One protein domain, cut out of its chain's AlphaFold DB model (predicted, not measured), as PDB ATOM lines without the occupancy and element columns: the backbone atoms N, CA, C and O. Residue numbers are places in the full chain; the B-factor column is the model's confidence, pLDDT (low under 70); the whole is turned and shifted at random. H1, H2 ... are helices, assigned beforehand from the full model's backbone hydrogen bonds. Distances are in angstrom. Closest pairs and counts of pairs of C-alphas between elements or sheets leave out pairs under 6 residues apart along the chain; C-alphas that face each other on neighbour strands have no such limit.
ATOM      1  N   ALA A   7      -0.445 -19.248  12.322       84.62
ATOM      2  CA  ALA A   7      -0.491 -18.542  11.042       84.62
ATOM      3  C   ALA A   7      -0.444 -17.012  11.203       84.62
ATOM      4  O   ALA A   7       0.440 -16.372  10.644       84.62
ATOM      5  N   THR A   8      -1.303 -16.422  12.042       87.19
ATOM      6  CA  THR A   8      -1.327 -14.965  12.290       87.19
ATOM      7  C   THR A   8       0.020 -14.462  12.818       87.19
ATOM      8  O   THR A   8       0.468 -13.370  12.473       87.19
ATOM      9  N   ARG A   9       0.705 -15.273  13.638       88.81
ATOM     10  CA  ARG A   9       2.034 -14.948  14.176       88.81
ATOM     11  C   ARG A   9       3.144 -15.080  13.136       88.81
ATOM     12  O   ARG A   9       4.050 -14.253  13.148       88.81
ATOM     13  N   ALA A  10       3.071 -16.070  12.247       88.31
ATOM     14  CA  ALA A  10       3.983 -16.208  11.116       88.31
ATOM     15  C   ALA A  10       3.836 -15.029  10.139       88.31
ATOM     16  O   ALA A  10       4.834 -14.405   9.788       88.31
ATOM     17  N   SER A  11       2.601 -14.643   9.798       88.62
ATOM     18  CA  SER A  11       2.327 -13.459   8.976       88.62
ATOM     19  C   SER A  11       2.864 -12.180   9.621       88.62
ATOM     20  O   SER A  11       3.572 -11.422   8.969       88.62
ATOM     21  N   ALA A  12       2.606 -11.953  10.913       88.81
ATOM     22  CA  ALA A  12       3.128 -10.780  11.616       88.81
ATOM     23  C   ALA A  12       4.667 -10.760  11.708       88.81
ATOM     24  O   ALA A  12       5.265  -9.692  11.609       88.81
ATOM     25  N   LEU A  13       5.313 -11.923  11.857       89.88
ATOM     26  CA  LEU A  13       6.773 -12.050  11.828       89.88
ATOM     27  C   LEU A  13       7.344 -11.676  10.451       89.88
ATOM     28  O   LEU A  13       8.278 -10.877  10.377       89.88
ATOM     29  N   MET A  14       6.753 -12.207   9.376       88.75
ATOM     30  CA  MET A  14       7.126 -11.918   7.986       88.75
ATOM     31  C   MET A  14       6.978 -10.424   7.662       88.75
ATOM     32  O   MET A  14       7.920  -9.786   7.193       88.75
ATOM     33  N   LEU A  15       5.809  -9.851   7.976       91.00
ATOM     34  CA  LEU A  15       5.508  -8.437   7.746       91.00
ATOM     35  C   LEU A  15       6.468  -7.514   8.517       91.00
ATOM     36  O   LEU A  15       6.803  -6.447   8.014       91.00
ATOM     37  N   ARG A  16       6.925  -7.921   9.713       90.25
ATOM     38  CA  ARG A  16       7.794  -7.102  10.572       90.25
ATOM     39  C   ARG A  16       9.279  -7.176  10.225       90.25
ATOM     40  O   ARG A  16       9.940  -6.147  10.308       90.25
ATOM     41  N   LEU A  17       9.805  -8.367   9.924       87.38
ATOM     42  CA  LEU A  17      11.253  -8.592   9.782       87.38
ATOM     43  C   LEU A  17      11.738  -8.813   8.345       87.38
ATOM     44  O   LEU A  17      12.935  -8.701   8.123       87.38
ATOM     45  N   VAL A  18      10.856  -9.137   7.395       84.94
ATOM     46  CA  VAL A  18      11.240  -9.374   5.986       84.94
ATOM     47  C   VAL A  18      10.674  -8.299   5.057       84.94
ATOM     48  O   VAL A  18      11.313  -7.924   4.082       84.94
ATOM     49  N   LEU A  19       9.483  -7.780   5.366       86.94
ATOM     50  CA  LEU A  19       8.847  -6.679   4.624       86.94
ATOM     51  C   LEU A  19       8.956  -5.323   5.352       86.94
ATOM     52  O   LEU A  19       8.379  -4.342   4.893       86.94
ATOM     53  N   GLU A  20       9.660  -5.293   6.490       87.38
ATOM     54  CA  GLU A  20       9.994  -4.118   7.320       87.38
ATOM     55  C   GLU A  20       8.835  -3.154   7.659       87.38
ATOM     56  O   GLU A  20       9.054  -1.996   8.019       87.38
ATOM     57  N   LEU A  21       7.585  -3.628   7.608       90.31
ATOM     58  CA  LEU A  21       6.410  -2.778   7.784       90.31
ATOM     59  C   LEU A  21       6.301  -2.210   9.206       90.31
ATOM     60  O   LEU A  21       6.770  -2.784  10.201       90.31
ATOM     61  N   ASP A  22       5.628  -1.062   9.297       88.50
ATOM     62  CA  ASP A  22       5.375  -0.384  10.558       88.50
ATOM     63  C   ASP A  22       4.300  -1.104  11.394       88.50
ATOM     64  O   ASP A  22       3.364  -1.728  10.886       88.50
ATOM     65  N   ASN A  23       4.401  -0.973  12.714       85.12
ATOM     66  CA  ASN A  23       3.529  -1.698  13.633       85.12
ATOM     67  C   ASN A  23       2.036  -1.303  13.571       85.12
ATOM     68  O   ASN A  23       1.215  -2.092  14.035       85.12
ATOM     69  N   LYS A  24       1.647  -0.139  13.021       84.69
ATOM     70  CA  LYS A  24       0.226   0.210  12.811       84.69
ATOM     71  C   LYS A  24      -0.332  -0.507  11.586       84.69
ATOM     72  O   LYS A  24      -1.433  -1.044  11.657       84.69
ATOM     73  N   THR A  25       0.439  -0.562  10.500       86.31
ATOM     74  CA  THR A  25       0.094  -1.352   9.306       86.31
ATOM     75  C   THR A  25       0.014  -2.843   9.631       86.31
ATOM     76  O   THR A  25      -0.889  -3.536   9.171       86.31
ATOM     77  N   ILE A  26       0.889  -3.353  10.502       88.38
ATOM     78  CA  ILE A  26       0.792  -4.750  10.950       88.38
ATOM     79  C   ILE A  26      -0.411  -4.959  11.889       88.38
ATOM     80  O   ILE A  26      -1.079  -5.991  11.781       88.38
ATOM     81  N   GLU A  27      -0.753  -4.001  12.764       88.94
ATOM     82  CA  GLU A  27      -1.960  -4.087  13.609       88.94
ATOM     83  C   GLU A  27      -3.251  -4.100  12.773       88.94
ATOM     84  O   GLU A  27      -4.145  -4.893  13.074       88.94
ATOM     85  N   SER A  28      -3.341  -3.313  11.693       87.38
ATOM     86  CA  SER A  28      -4.512  -3.322  10.801       87.38
ATOM     87  C   SER A  28      -4.611  -4.591   9.943       87.38
ATOM     88  O   SER A  28      -5.713  -5.102   9.756       87.38
ATOM     89  N   LEU A  29      -3.483  -5.140   9.474       86.94
ATOM     90  CA  LEU A  29      -3.451  -6.364   8.658       86.94
ATOM     91  C   LEU A  29      -3.635  -7.664   9.460       86.94
ATOM     92  O   LEU A  29      -4.113  -8.653   8.910       86.94
ATOM     93  N   THR A  30      -3.236  -7.699  10.737       85.81
ATOM     94  CA  THR A  30      -3.186  -8.950  11.533       85.81
ATOM     95  C   THR A  30      -4.024  -8.933  12.814       85.81
ATOM     96  O   THR A  30      -4.165  -9.965  13.472       85.81
ATOM     97  N   GLY A  31      -4.540  -7.772  13.228       85.69
ATOM     98  CA  GLY A  31      -5.193  -7.594  14.530       85.69
ATOM     99  C   GLY A  31      -4.257  -7.756  15.738       85.69
ATOM    100  O   GLY A  31      -4.722  -7.770  16.884       85.69
ATOM    101  N   LEU A  32      -2.942  -7.907  15.524       86.69
ATOM    102  CA  LEU A  32      -1.955  -7.987  16.597       86.69
ATOM    103  C   LEU A  32      -1.503  -6.588  17.009       86.69
ATOM    104  O   LEU A  32      -0.905  -5.859  16.224       86.69
ATOM    105  N   LYS A  33      -1.706  -6.247  18.284       89.31
ATOM    106  CA  LYS A  33      -1.199  -4.987  18.846       89.31
ATOM    107  C   LYS A  33       0.322  -4.864  18.657       89.31
ATOM    108  O   LYS A  33       0.994  -5.872  18.884       89.31
ATOM    109  N   PRO A  34       0.885  -3.665  18.402       88.31
ATOM    110  CA  PRO A  34       2.319  -3.424  18.197       88.31
ATOM    111  C   PRO A  34       3.235  -4.206  19.144       88.31
ATOM    112  O   PRO A  34       4.037  -5.029  18.721       88.31
ATOM    113  N   ARG A  35       2.995  -4.081  20.456       86.19
ATOM    114  CA  ARG A  35       3.765  -4.768  21.505       86.19
ATOM    115  C   ARG A  35       3.734  -6.303  21.411       86.19
ATOM    116  O   ARG A  35       4.632  -6.959  21.925       86.19
ATOM    117  N   THR A  36       2.699  -6.888  20.812       86.81
ATOM    118  CA  THR A  36       2.622  -8.329  20.530       86.81
ATOM    119  C   THR A  36       3.479  -8.692  19.317       86.81
ATOM    120  O   THR A  36       4.173  -9.701  19.375       86.81
ATOM    121  N   VAL A  37       3.468  -7.867  18.263       88.69
ATOM    122  CA  VAL A  37       4.305  -8.032  17.060       88.69
ATOM    123  C   VAL A  37       5.788  -7.970  17.432       88.69
ATOM    124  O   VAL A  37       6.527  -8.909  17.142       88.69
ATOM    125  N   ASP A  38       6.203  -6.940  18.175       89.62
ATOM    126  CA  ASP A  38       7.593  -6.777  18.627       89.62
ATOM    127  C   ASP A  38       8.061  -7.972  19.485       89.62
ATOM    128  O   ASP A  38       9.164  -8.484  19.304       89.62
ATOM    129  N   LEU A  39       7.197  -8.491  20.373       87.12
ATOM    130  CA  LEU A  39       7.483  -9.681  21.189       87.12
ATOM    131  C   LEU A  39       7.556 -10.991  20.384       87.12
ATOM    132  O   LEU A  39       8.156 -11.954  20.863       87.12
ATOM    133  N   ILE A  40       6.933 -11.067  19.205       88.12
ATOM    134  CA  ILE A  40       7.061 -12.214  18.292       88.12
ATOM    135  C   ILE A  40       8.380 -12.102  17.521       88.12
ATOM    136  O   ILE A  40       9.146 -13.064  17.501       88.12
ATOM    137  N   ALA A  41       8.672 -10.923  16.965       87.88
ATOM    138  CA  ALA A  41       9.912 -10.637  16.247       87.88
ATOM    139  C   ALA A  41      11.155 -10.876  17.124       87.88
ATOM    140  O   ALA A  41      12.041 -11.637  16.738       87.88
ATOM    141  N   GLN A  42      11.173 -10.332  18.348       88.75
ATOM    142  CA  GLN A  42      12.253 -10.554  19.315       88.75
ATOM    143  C   GLN A  42      12.479 -12.053  19.580       88.75
ATOM    144  O   GLN A  42      13.605 -12.534  19.491       88.75
ATOM    145  N   ARG A  43      11.412 -12.817  19.855       86.25
ATOM    146  CA  ARG A  43      11.517 -14.259  20.144       86.25
ATOM    147  C   ARG A  43      11.972 -15.087  18.951       86.25
ATOM    148  O   ARG A  43      12.616 -16.113  19.150       86.25
ATOM    149  N   ALA A  44      11.625 -14.688  17.731       88.06
ATOM    150  CA  ALA A  44      12.111 -15.350  16.530       88.06
ATOM    151  C   ALA A  44      13.630 -15.157  16.388       88.06
ATOM    152  O   ALA A  44      14.349 -16.139  16.212       88.06
ATOM    153  N   LEU A  45      14.126 -13.930  16.578       88.25
ATOM    154  CA  LEU A  45      15.559 -13.611  16.563       88.25
ATOM    155  C   LEU A  45      16.324 -14.317  17.701       88.25
ATOM    156  O   LEU A  45      17.352 -14.942  17.451       88.25
ATOM    157  N   GLU A  46      15.784 -14.341  18.927       87.06
ATOM    158  CA  GLU A  46      16.318 -15.136  20.057       87.06
ATOM    159  C   GLU A  46      16.426 -16.638  19.727       87.06
ATOM    160  O   GLU A  46      17.312 -17.338  20.221       87.06
ATOM    161  N   ARG A  47      15.532 -17.141  18.868       88.06
ATOM    162  CA  ARG A  47      15.503 -18.525  18.367       88.06
ATOM    163  C   ARG A  47      16.303 -18.725  17.073       88.06
ATOM    164  O   ARG A  47      16.228 -19.809  16.498       88.06
ATOM    165  N   ARG A  48      17.090 -17.729  16.645       88.69
ATOM    166  CA  ARG A  48      17.896 -17.728  15.408       88.69
ATOM    167  C   ARG A  48      17.059 -17.888  14.131       88.69
ATOM    168  O   ARG A  48      17.411 -18.664  13.247       88.69
ATOM    169  N   PHE A  49      15.939 -17.176  14.045       87.81
ATOM    170  CA  PHE A  49      15.312 -16.882  12.756       87.81
ATOM    171  C   PHE A  49      16.208 -15.916  11.968       87.81
ATOM    172  O   PHE A  49      16.619 -14.893  12.515       87.81
ATOM    173  N   ASP A  50      16.487 -16.235  10.707       87.19
ATOM    174  CA  ASP A  50      17.205 -15.367   9.774       87.19
ATOM    175  C   ASP A  50      16.198 -14.760   8.779       87.19
ATOM    176  O   ASP A  50      15.647 -15.500   7.960       87.19
ATOM    177  N   PRO A  51      15.923 -13.443   8.841       83.12
ATOM    178  CA  PRO A  51      15.031 -12.781   7.893       83.12
ATOM    179  C   PRO A  51      15.673 -12.523   6.519       83.12
ATOM    180  O   PRO A  51      14.956 -12.184   5.582       83.12
ATOM    181  N   THR A  52      16.997 -12.668   6.389       82.19
ATOM    182  CA  THR A  52      17.745 -12.418   5.142       82.19
ATOM    183  C   THR A  52      17.874 -13.658   4.256       82.19
ATOM    184  O   THR A  52      18.222 -13.551   3.079       82.19
ATOM    185  N   ALA A  53      17.549 -14.837   4.795       81.25
ATOM    186  CA  ALA A  53      17.505 -16.085   4.046       81.25
ATOM    187  C   ALA A  53      16.472 -16.022   2.905       81.25
ATOM    188  O   ALA A  53      15.331 -15.609   3.107       81.25
ATOM    189  N   SER A  54      16.854 -16.485   1.711       76.00
ATOM    190  CA  SER A  54      15.989 -16.499   0.526       76.00
ATOM    191  C   SER A  54      15.800 -17.931  -0.004       76.00
ATOM    192  O   SER A  54      16.787 -18.544  -0.419       76.00
ATOM    193  N   PRO A  55      14.569 -18.486  -0.011       73.38
ATOM    194  CA  PRO A  55      13.350 -17.941   0.593       73.38
ATOM    195  C   PRO A  55      13.378 -18.016   2.140       73.38
ATOM    196  O   PRO A  55      13.963 -18.949   2.697       73.38
ATOM    197  N   PRO A  56      12.703 -17.097   2.854       75.00
ATOM    198  CA  PRO A  56      12.675 -17.089   4.317       75.00
ATOM    199  C   PRO A  56      11.762 -18.199   4.861       75.00
ATOM    200  O   PRO A  56      10.542 -18.181   4.680       75.00
ATOM    201  N   VAL A  57      12.345 -19.182   5.552       81.56
ATOM    202  CA  VAL A  57      11.622 -20.370   6.041       81.56
ATOM    203  C   VAL A  57      11.109 -20.155   7.469       81.56
ATOM    204  O   VAL A  57      11.831 -20.350   8.449       81.56
ATOM    205  N   ILE A  58       9.828 -19.801   7.612       82.50
ATOM    206  CA  ILE A  58       9.181 -19.687   8.927       82.50
ATOM    207  C   ILE A  58       8.712 -21.068   9.406       82.50
ATOM    208  O   ILE A  58       7.634 -21.542   9.061       82.50
ATOM    209  N   LEU A  59       9.529 -21.702  10.245       84.06
ATOM    210  CA  LEU A  59       9.158 -22.896  11.006       84.06
ATOM    211  C   LEU A  59       8.337 -22.538  12.259       84.06
ATOM    212  O   LEU A  59       8.618 -21.539  12.931       84.06
ATOM    213  N   ASP A  60       7.420 -23.427  12.661       83.75
ATOM    214  CA  ASP A  60       6.640 -23.340  13.913       83.75
ATOM    215  C   ASP A  60       7.496 -22.984  15.136       83.75
ATOM    216  O   ASP A  60       7.041 -22.270  16.036       83.75
ATOM    217  N   ILE A  61       8.753 -23.449  15.171       82.75
ATOM    218  CA  ILE A  61       9.659 -23.242  16.303       82.75
ATOM    219  C   ILE A  61       9.864 -21.764  16.640       82.75
ATOM    220  O   ILE A  61      10.012 -21.451  17.821       82.75
ATOM    221  N   TYR A  62       9.826 -20.867  15.647       86.06
ATOM    222  CA  TYR A  62      10.060 -19.434  15.832       86.06
ATOM    223  C   TYR A  62       8.861 -18.731  16.474       86.06
ATOM    224  O   TYR A  62       9.049 -17.888  17.353       86.06
ATOM    225  N   VAL A  63       7.634 -19.133  16.127       85.31
ATOM    226  CA  VAL A  63       6.386 -18.450  16.524       85.31
ATOM    227  C   VAL A  63       5.584 -19.159  17.624       85.31
ATOM    228  O   VAL A  63       4.741 -18.524  18.267       85.31
TER     229      VAL A  63
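AT A GLANCE: This is residues 7 to 63 of the 937 residues of a protein of Chaetomium globosum (strain ATCC 6205 / CBS 148.51 / DSM 1962 / NBRC 6347 / NRRL 1970) (UniProt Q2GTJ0). Two helices, H1 and H2, fold back on each other as a helical hairpin, and the longest helix, H3, crosses over this pair at nearly a right angle. Beyond H3 a long loop, residues 47 to 59, swings out and returns to the very short H4, which packs on the later part of H3. The printed part has 57 residues with four named helices, in the order H1, H2, H3, H4, and no named strand; its class is all helix. It is compact and rounded, with a radius of gyration of the C-alphas of 10.2 A and spans of 26 by 18 by 16 A.

HOW THE PARTS SIT: Start with H1, residues 7 to 17, a hub that touches three other helices. It touches H2, residues 23 to 30, opposite ways at a shallow tilt of 27 degrees; their closest C-alphas, of Thr 8 and Thr 30, are 6.3 A apart. Next look at H3, residues 34 to 46, also a hub: it touches H1 about perpendicular at 81 degrees, closest at the C-alphas of Leu 13 and Ala 41, 5.6 A. With residues 34 to 37 alone H3 touches H2, about perpendicular at 88 degrees, closest at the C-alphas of Asn 23 and Pro 34, 5.0 A. The packing of these three helices is mostly crossed, only just, with 1 of 3 pairs at a shallow tilt. H4, residues 60 to 63, touches residues 40 to 44 of H3, closest at the C-alphas of Ala 44 and Tyr 62, 4.6 A. H4 and H1 only just touch, with 3 pairs of C-alphas within 8 A, the closest those of Arg 9 and Val 63, 6.1 A; H2 and H4 are apart. Every O i to N i+4 pair is within hydrogen-bond range in H1 and H2, and 8 of 9 are in H3; H4 is too short for such a pair, and its 1 O i to N i+3 pair is within range.

IN THESE COORDINATES: Find C-alpha 7 at (-0.491, -18.542, 11.042); from there H1 runs 15.4 A to C-alpha 17. H2 covers 10.1 A from C-alpha 23 to C-alpha 30. H3 begins at C-alpha 34, (2.319, -3.424, 18.197), and runs 18.3 A to C-alpha 46. H4 covers 5.5 A and ends at C-alpha 63, (6.386, -18.450, 16.524).

THE WHOLE: The two C-alphas farthest apart, those of Lys 33 and Ser 54, are 27.6 A apart. The printed part has no cut; the links H1 to H2 and H2 to H3 are tight, and H3 to H4 is long. The mean pLDDT of the printed part is 86.3, and no printed residue is under 70.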